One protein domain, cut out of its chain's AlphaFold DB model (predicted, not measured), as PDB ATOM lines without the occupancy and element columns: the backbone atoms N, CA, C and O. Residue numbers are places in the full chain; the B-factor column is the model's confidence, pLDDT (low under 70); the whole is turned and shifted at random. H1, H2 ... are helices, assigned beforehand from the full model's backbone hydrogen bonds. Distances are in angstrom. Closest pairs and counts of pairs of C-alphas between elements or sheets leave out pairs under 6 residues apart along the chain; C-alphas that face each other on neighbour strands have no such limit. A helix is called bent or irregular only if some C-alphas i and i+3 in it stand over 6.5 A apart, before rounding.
ATOM      1  N   PRO A  45     114.091  85.674 127.468       85.38
ATOM      2  CA  PRO A  45     114.044  84.383 128.131       85.38
ATOM      3  C   PRO A  45     115.068  84.367 129.267       85.38
ATOM      4  O   PRO A  45     116.189  84.859 129.120       85.38
ATOM      5  N   ASP A  46     114.684  83.827 130.420       86.00
ATOM      6  CA  ASP A  46     115.641  83.564 131.488       86.00
ATOM      7  C   ASP A  46     116.603  82.432 131.085       86.00
ATOM      8  O   ASP A  46     116.419  81.753 130.076       86.00
ATOM      9  N   LYS A  47     117.644  82.203 131.887       88.38
ATOM     10  CA  LYS A  47     118.671  81.190 131.610       88.38
ATOM     11  C   LYS A  47     118.106  79.779 131.396       88.38
ATOM     12  O   LYS A  47     118.638  79.031 130.577       88.38
ATOM     13  N   HIS A  48     117.054  79.400 132.118       83.19
ATOM     14  CA  HIS A  48     116.425  78.092 131.969       83.19
ATOM     15  C   HIS A  48     115.574  78.032 130.696       83.19
ATOM     16  O   HIS A  48     115.719  77.095 129.909       83.19
ATOM     17  N   ALA A  49     114.759  79.059 130.449       82.06
ATOM     18  CA  ALA A  49     113.991  79.182 129.213       82.06
ATOM     19  C   ALA A  49     114.900  79.206 127.973       82.06
ATOM     20  O   ALA A  49     114.594  78.565 126.972       82.06
ATOM     21  N   ALA A  50     116.049  79.882 128.045       87.44
ATOM     22  CA  ALA A  50     117.016  79.951 126.959       87.44
ATOM     23  C   ALA A  50     117.634  78.581 126.634       87.44
ATOM     24  O   ALA A  50     117.744  78.224 125.463       87.44
ATOM     25  N   ALA A  51     117.967  77.781 127.653       84.69
ATOM     26  CA  ALA A  51     118.445  76.411 127.453       84.69
ATOM     27  C   ALA A  51     117.382  75.533 126.770       84.69
ATOM     28  O   ALA A  51     117.676  74.871 125.778       84.69
ATOM     29  N   LEU A  52     116.130  75.599 127.237       84.50
ATOM     30  CA  LEU A  52     115.019  74.848 126.642       84.50
ATOM     31  C   LEU A  52     114.714  75.286 125.204       84.50
ATOM     32  O   LEU A  52     114.400  74.448 124.361       84.50
ATOM     33  N   LEU A  53     114.812  76.583 124.906       88.81
ATOM     34  CA  LEU A  53     114.637  77.115 123.553       88.81
ATOM     35  C   LEU A  53     115.772  76.691 122.622       88.81
ATOM     36  O   LEU A  53     115.516  76.417 121.451       88.81
ATOM     37  N   LEU A  54     117.002  76.611 123.132       89.94
ATOM     38  CA  LEU A  54     118.140  76.120 122.363       89.94
ATOM     39  C   LEU A  54     117.931  74.645 121.996       89.94
ATOM     40  O   LEU A  54     118.006  74.299 120.818       89.94
ATOM     41  N   ASP A  55     117.547  73.806 122.962       83.69
ATOM     42  CA  ASP A  55     117.165  72.413 122.698       83.69
ATOM     43  C   ASP A  55     116.009  72.335 121.690       83.69
ATOM     44  O   ASP A  55     116.095  71.624 120.688       83.69
ATOM     45  N   TYR A  56     114.957  73.131 121.884       85.44
ATOM     46  CA  TYR A  56     113.805  73.194 120.984       85.44
ATOM     47  C   TYR A  56     114.180  73.541 119.533       85.44
ATOM     48  O   TYR A  56     113.623  72.965 118.589       85.44
ATOM     49  N   LEU A  57     115.126  74.463 119.326       85.62
ATOM     50  CA  LEU A  57     115.623  74.813 117.993       85.62
ATOM     51  C   LEU A  57     116.342  73.631 117.329       85.62
ATOM     52  O   LEU A  57     116.165  73.424 116.128       85.62
ATOM     53  N   THR A  58     117.064  72.820 118.107       85.00
ATOM     54  CA  THR A  58     117.780  71.631 117.607       85.00
ATOM     55  C   THR A  58     116.885  70.412 117.368       85.00
ATOM     56  O   THR A  58     117.271  69.497 116.637       85.00
ATOM     57  N   TRP A  59     115.677  70.368 117.945       80.12
ATOM     58  CA  TRP A  59     114.760  69.243 117.749       80.12
ATOM     59  C   TRP A  59     114.304  69.140 116.293       80.12
ATOM     60  O   TRP A  59     113.796  70.105 115.711       80.12
ATOM     61  N   ALA A  60     114.390  67.931 115.737       80.44
ATOM     62  CA  ALA A  60     113.747  67.602 114.471       80.44
ATOM     63  C   ALA A  60     112.225  67.804 114.564       80.44
ATOM     64  O   ALA A  60     111.634  67.712 115.648       80.44
ATOM     65  N   ASP A  61     111.587  68.055 113.418       78.38
ATOM     66  CA  ASP A  61     110.130  68.167 113.319       78.38
ATOM     67  C   ASP A  61     109.483  66.832 113.721       78.38
ATOM     68  O   ASP A  61     109.433  65.869 112.959       78.38
ATOM     69  N   SER A  62     109.067  66.753 114.982       79.56
ATOM     70  CA  SER A  62     108.655  65.524 115.654       79.56
ATOM     71  C   SER A  62     107.379  65.772 116.455       79.56
ATOM     72  O   SER A  62     107.050  66.909 116.797       79.56
ATOM     73  N   GLU A  63     106.632  64.710 116.761       74.56
ATOM     74  CA  GLU A  63     105.409  64.825 117.567       74.56
ATOM     75  C   GLU A  63     105.632  65.503 118.933       74.56
ATOM     76  O   GLU A  63     104.815  66.353 119.292       74.56
ATOM     77  N   PRO A  64     106.732  65.245 119.672       72.94
ATOM     78  CA  PRO A  64     107.046  65.983 120.895       72.94
ATOM     79  C   PRO A  64     107.193  67.492 120.677       72.94
ATOM     80  O   PRO A  64     106.651  68.266 121.463       72.94
ATOM     81  N   LYS A  65     107.851  67.917 119.588       76.88
ATOM     82  CA  LYS A  65     108.009  69.338 119.237       76.88
ATOM     83  C   LYS A  65     106.654  70.001 118.990       76.88
ATOM     84  O   LYS A  65     106.342  71.019 119.600       76.88
ATOM     85  N   LYS A  66     105.800  69.349 118.197       76.44
ATOM     86  CA  LYS A  66     104.437  69.820 117.891       76.44
ATOM     87  C   LYS A  66     103.543  69.875 119.126       76.44
ATOM     88  O   LYS A  66     102.692  70.751 119.240       76.44
ATOM     89  N   ASN A  67     103.699  68.929 120.049       71.38
ATOM     90  CA  ASN A  67     102.950  68.927 121.305       71.38
ATOM     91  C   ASN A  67     103.417  70.052 122.235       71.38
ATOM     92  O   ASN A  67     102.576  70.690 122.865       71.38
ATOM     93  N   LEU A  68     104.718  70.348 122.267       70.88
ATOM     94  CA  LEU A  68     105.261  71.492 122.998       70.88
ATOM     95  C   LEU A  68     104.722  72.818 122.441       70.88
ATOM     96  O   LEU A  68     104.265  73.661 123.205       70.88
ATOM     97  N   GLU A  69     104.683  72.976 121.115       74.88
ATOM     98  CA  GLU A  69     104.095  74.158 120.467       74.88
ATOM     99  C   GLU A  69     102.598  74.315 120.764       74.88
ATOM    100  O   GLU A  69     102.107  75.432 120.904       74.88
ATOM    101  N   LYS A  70     101.851  73.215 120.902       71.38
ATOM    102  CA  LYS A  70     100.433  73.274 121.300       71.38
ATOM    103  C   LYS A  70     100.239  73.704 122.753       71.38
ATOM    104  O   LYS A  70      99.222  74.317 123.056       71.38
ATOM    105  N   LEU A  71     101.165  73.338 123.639       61.81
ATOM    106  CA  LEU A  71     101.065  73.608 125.075       61.81
ATOM    107  C   LEU A  71     101.618  74.985 125.457       61.81
ATOM    108  O   LEU A  71     101.037  75.641 126.313       61.81
ATOM    109  N   CYS A  72     102.717  75.409 124.825       71.44
ATOM    110  CA  CYS A  72     103.494  76.598 125.198       71.44
ATOM    111  C   CYS A  72     103.879  77.462 123.981       71.44
ATOM    112  O   CYS A  72     104.899  78.156 123.979       71.44
ATOM    113  N   GLY A  73     103.118  77.380 122.886       73.88
ATOM    114  CA  GLY A  73     103.453  78.055 121.630       73.88
ATOM    115  C   GLY A  73     103.449  79.578 121.720       73.88
ATOM    116  O   GLY A  73     104.201  80.229 120.994       73.88
ATOM    117  N   GLU A  74     102.642  80.164 122.607       78.94
ATOM    118  CA  GLU A  74     102.607  81.616 122.787       78.94
ATOM    119  C   GLU A  74     103.878  82.117 123.482       78.94
ATOM    120  O   GLU A  74     104.500  83.069 123.006       78.94
ATOM    121  N   GLU A  75     104.328  81.431 124.529       77.88
ATOM    122  CA  GLU A  75     105.573  81.715 125.242       77.88
ATOM    123  C   GLU A  75     106.789  81.530 124.332       77.88
ATOM    124  O   GLU A  75     107.657  82.407 124.269       77.88
ATOM    125  N   ILE A  76     106.822  80.439 123.556       82.00
ATOM    126  CA  ILE A  76     107.868  80.203 122.551       82.00
ATOM    127  C   ILE A  76     107.873  81.347 121.535       82.00
ATOM    128  O   ILE A  76     108.925  81.916 121.252       82.00
ATOM    129  N   LYS A  77     106.706  81.745 121.017       84.88
ATOM    130  CA  LYS A  77     106.587  82.838 120.043       84.88
ATOM    131  C   LYS A  77     107.046  84.178 120.614       84.88
ATOM    132  O   LYS A  77     107.671  84.953 119.894       84.88
ATOM    133  N   GLN A  78     106.747  84.467 121.878       83.12
ATOM    134  CA  GLN A  78     107.238  85.675 122.541       83.12
ATOM    135  C   GLN A  78     108.764  85.660 122.662       83.12
ATOM    136  O   GLN A  78     109.412  86.625 122.262       83.12
ATOM    137  N   CYS A  79     109.348  84.552 123.116       83.88
ATOM    138  CA  CYS A  79     110.801  84.431 123.207       83.88
ATOM    139  C   CYS A  79     111.474  84.524 121.828       83.88
ATOM    140  O   CYS A  79     112.499  85.186 121.686       83.88
ATOM    141  N   MET A  80     110.873  83.925 120.794       87.12
ATOM    142  CA  MET A  80     111.375  84.011 119.420       87.12
ATOM    143  C   MET A  80     111.351  85.440 118.884       87.12
ATOM    144  O   MET A  80     112.319  85.848 118.254       87.12
ATOM    145  N   LYS A  81     110.308  86.226 119.180       86.69
ATOM    146  CA  LYS A  81     110.261  87.650 118.809       86.69
ATOM    147  C   LYS A  81     111.372  88.457 119.474       86.69
ATOM    148  O   LYS A  81     112.005  89.273 118.811       86.69
ATOM    149  N   TRP A  82     111.623  88.214 120.763       89.75
ATOM    150  CA  TRP A  82     112.736  88.853 121.462       89.75
ATOM    151  C   TRP A  82     114.076  88.496 120.804       89.75
ATOM    152  O   TRP A  82     114.880  89.383 120.524       89.75
ATOM    153  N   LEU A  83     114.287  87.209 120.499       89.25
ATOM    154  CA  LEU A  83     115.503  86.735 119.836       89.25
ATOM    155  C   LEU A  83     115.667  87.340 118.444       89.25
ATOM    156  O   LEU A  83     116.772  87.725 118.098       89.25
ATOM    157  N   GLU A  84     114.601  87.440 117.652       88.56
ATOM    158  CA  GLU A  84     114.642  88.042 116.312       88.56
ATOM    159  C   GLU A  84     115.089  89.493 116.361       88.56
ATOM    160  O   GLU A  84     116.010  89.871 115.640       88.56
ATOM    161  N   TYR A  85     114.505  90.269 117.268       87.25
ATOM    162  CA  TYR A  85     114.904  91.650 117.481       87.25
ATOM    163  C   TYR A  85     116.358  91.773 117.953       87.25
ATOM    164  O   TYR A  85     117.120  92.577 117.416       87.25
ATOM    165  N   TYR A  86     116.772  90.960 118.931       88.06
ATOM    166  CA  TYR A  86     118.150  90.972 119.422       88.06
ATOM    167  C   TYR A  86     119.142  90.598 118.308       88.06
ATOM    168  O   TYR A  86     120.121  91.305 118.083       88.06
ATOM    169  N   CYS A  87     118.851  89.541 117.548       90.50
ATOM    170  CA  CYS A  87     119.666  89.099 116.418       90.50
ATOM    171  C   CYS A  87     119.772  90.177 115.331       90.50
ATOM    172  O   CYS A  87     120.858  90.405 114.804       90.50
ATOM    173  N   GLU A  88     118.673  90.870 115.014       89.25
ATOM    174  CA  GLU A  88     118.663  91.963 114.034       89.25
ATOM    175  C   GLU A  88     119.547  93.136 114.479       89.25
ATOM    176  O   GLU A  88     120.324  93.665 113.684       89.25
ATOM    177  N   LYS A  89     119.476  93.521 115.758       87.50
ATOM    178  CA  LYS A  89     120.257  94.643 116.301       87.50
ATOM    179  C   LYS A  89     121.737  94.321 116.496       87.50
ATOM    180  O   LYS A  89     122.569  95.209 116.326       87.50
ATOM    181  N   HIS A  90     122.062  93.083 116.863       87.12
ATOM    182  CA  HIS A  90     123.420  92.673 117.234       87.12
ATOM    183  C   HIS A  90     124.141  91.866 116.142       87.12
ATOM    184  O   HIS A  90     125.329  91.581 116.280       87.12
ATOM    185  N   GLY A  91     123.459  91.516 115.047       90.69
ATOM    186  CA  GLY A  91     124.031  90.723 113.956       90.69
ATOM    187  C   GLY A  91     124.383  89.289 114.364       90.69
ATOM    188  O   GLY A  91     125.298  88.697 113.793       90.69
ATOM    189  N   THR A  92     123.694  88.740 115.367       92.50
ATOM    190  CA  THR A  92     123.926  87.393 115.906       92.50
ATOM    191  C   THR A  92     122.874  86.403 115.415       92.50
ATOM    192  O   THR A  92     121.828  86.771 114.883       92.50
ATOM    193  N   THR A  93     123.156  85.109 115.558       94.06
ATOM    194  CA  THR A  93     122.152  84.058 115.336       94.06
ATOM    195  C   THR A  93     121.335  83.807 116.602       94.06
ATOM    196  O   THR A  93     121.798  84.059 117.715       94.06
ATOM    197  N   LYS A  94     120.132  83.234 116.451       92.44
ATOM    198  CA  LYS A  94     119.272  82.863 117.590       92.44
ATOM    199  C   LYS A  94     119.989  81.917 118.562       92.44
ATOM    200  O   LYS A  94     119.843  82.059 119.768       92.44
ATOM    201  N   GLU A  95     120.784  80.983 118.040       93.88
ATOM    202  CA  GLU A  95     121.571  80.040 118.843       93.88
ATOM    203  C   GLU A  95     122.658  80.749 119.656       93.88
ATOM    204  O   GLU A  95     122.796  80.482 120.848       93.88
ATOM    205  N   GLN A  96     123.385  81.690 119.043       93.12
ATOM    206  CA  GLN A  96     124.389  82.497 119.742       93.12
ATOM    207  C   GLN A  96     123.750  83.373 120.820       93.12
ATOM    208  O   GLN A  96     124.190  83.332 121.962       93.12
ATOM    209  N   ALA A  97     122.660  84.072 120.497       93.00
ATOM    210  CA  ALA A  97     121.938  84.901 121.458       93.00
ATOM    211  C   ALA A  97     121.448  84.087 122.671       93.00
ATOM    212  O   ALA A  97     121.543  84.530 123.812       93.00
ATOM    213  N   LEU A  98     120.958  82.865 122.445       93.06
ATOM    214  CA  LEU A  98     120.567  81.955 123.523       93.06
ATOM    215  C   LEU A  98     121.768  81.498 124.359       93.06
ATOM    216  O   LEU A  98     121.663  81.448 125.585       93.06
ATOM    217  N   GLN A  99     122.907  81.199 123.729       93.75
ATOM    218  CA  GLN A  99     124.144  80.869 124.441       93.75
ATOM    219  C   GLN A  99     124.637  82.035 125.306       93.75
ATOM    220  O   GLN A  99     124.968  81.806 126.467       93.75
ATOM    221  N   GLU A 100     124.596  83.270 124.803       92.75
ATOM    222  CA  GLU A 100     124.957  84.476 125.565       92.75
ATOM    223  C   GLU A 100     124.081  84.624 126.825       92.75
ATOM    224  O   GLU A 100     124.590  84.876 127.919       92.75
ATOM    225  N   ILE A 101     122.769  84.367 126.724       91.88
ATOM    226  CA  ILE A 101     121.859  84.368 127.889       91.88
ATOM    227  C   ILE A 101     122.224  83.260 128.883       91.88
ATOM    228  O   ILE A 101     122.232  83.482 130.097       91.88
ATOM    229  N   ILE A 102     122.524  82.055 128.391       90.94
ATOM    230  CA  ILE A 102     122.892  80.910 129.236       90.94
ATOM    231  C   ILE A 102     124.204  81.186 129.982       90.94
ATOM    232  O   ILE A 102     124.335  80.839 131.165       90.94
ATOM    233  N   ASN A 103     125.152  81.842 129.322       92.81
ATOM    234  CA  ASN A 103     126.438  82.234 129.891       92.81
ATOM    235  C   ASN A 103     126.338  83.463 130.809       92.81
ATOM    236  O   ASN A 103     127.229  83.676 131.631       92.81
ATOM    237  N   GLY A 104     125.236  84.218 130.739       88.56
ATOM    238  CA  GLY A 104     125.032  85.451 131.503       88.56
ATOM    239  C   GLY A 104     125.780  86.654 130.921       88.56
ATOM    240  O   GLY A 104     126.133  87.568 131.663       88.56
ATOM    241  N   GLU A 105     126.057  86.625 129.619       83.81
ATOM    242  CA  GLU A 105     126.782  87.665 128.880       83.81
ATOM    243  C   GLU A 105     125.867  88.825 128.467       83.81
ATOM    244  O   GLU A 105     126.341  89.946 128.278       83.81
ATOM    245  N   ILE A 106     124.556  88.569 128.407       78.56
ATOM    246  CA  ILE A 106     123.503  89.563 128.176       78.56
ATOM    247  C   ILE A 106     122.357  89.403 129.142       78.56
ATOM    248  O   ILE A 106     122.152  88.292 129.689       78.56
TER     249      ILE A 106
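What this domain is: This is residues 45 to 106 of the 106 residues of an uncharacterized protein of Cyanobacteria bacterium UBA9971 (UniProt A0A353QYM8). One long helix, H2, bends sharply into an L, and its longer arm H2b runs along one side of the domain; the pair H1 and H3, side by side and running opposite ways, lies crosswise to H2b, with H3 packing on it. The shorter arm H2a turns off at the beginning of H2b and makes one end of the domain, near H1. The printed part has 62 residues with three named helices, in the order H1, H2, H3, and no named strand; the class is all helix. The whole is compact, with a radius of gyration of the C-alphas of 11.6 A, and elongated, with spans of 33 by 19 by 18 A.

Where its parts are: By its hydrogen bonds H2 was assigned as one helix, residues 63 to 90, but it is bent: C-alphas 71 and 74 are 8.5 A apart. Its arm H2a, residues 63 to 71, begins at C-alpha 63 at (105.409, 64.825, 117.567) and is 12.3 A long. Its arm H2b, residues 74 to 90, is 24.2 A long and ends at C-alpha 90 at (123.420, 92.673, 117.234). Residues 72 and 73 belong to neither arm. H1, residues 47 to 58, is 17.0 A from first to last C-alpha. H3, residues 94 to 103, is 14.2 A long and ends at C-alpha 103 at (126.438, 82.234, 129.891).

How they stand to each other: H2a and H2b stand about perpendicular, at 83 degrees. H2b touches H3 with residues 83 to 87 alone; the closest C-alphas, those of Leu 83 and Lys 94, are 5.9 A apart, and the lines are about perpendicular at 86 degrees. H3 also touches H1, at a shallow tilt of 31 degrees, opposite ways, and their closest C-alphas, those of Lys 47 and Ile 102, are 4.9 A apart. H1 and H2b are close but not clearly touching, about perpendicular at 90 degrees, with the C-alphas of Leu 53 and Ile 76 closest at 7.5 A. H1 and H2a are close but not clearly touching, with the C-alphas of Tyr 56 and Lys 65 closest at 7.2 A. H2a and H3 are apart. In H1, H2a, H2b and H3 every O i to N i+4 pair is within hydrogen-bond range.

The domain as a whole: The two C-alphas farthest apart are those of Glu 63 and Lys 89, at 33.3 A. The printed part has no cut and ends at Ile 106, the chain's last residue; C-alphas 45 and 106 are 10.8 A apart. The links H1 to H2 and H2 to H3 are tight. The mean pLDDT of the printed part is 84.4, and residue 71 alone is under 70.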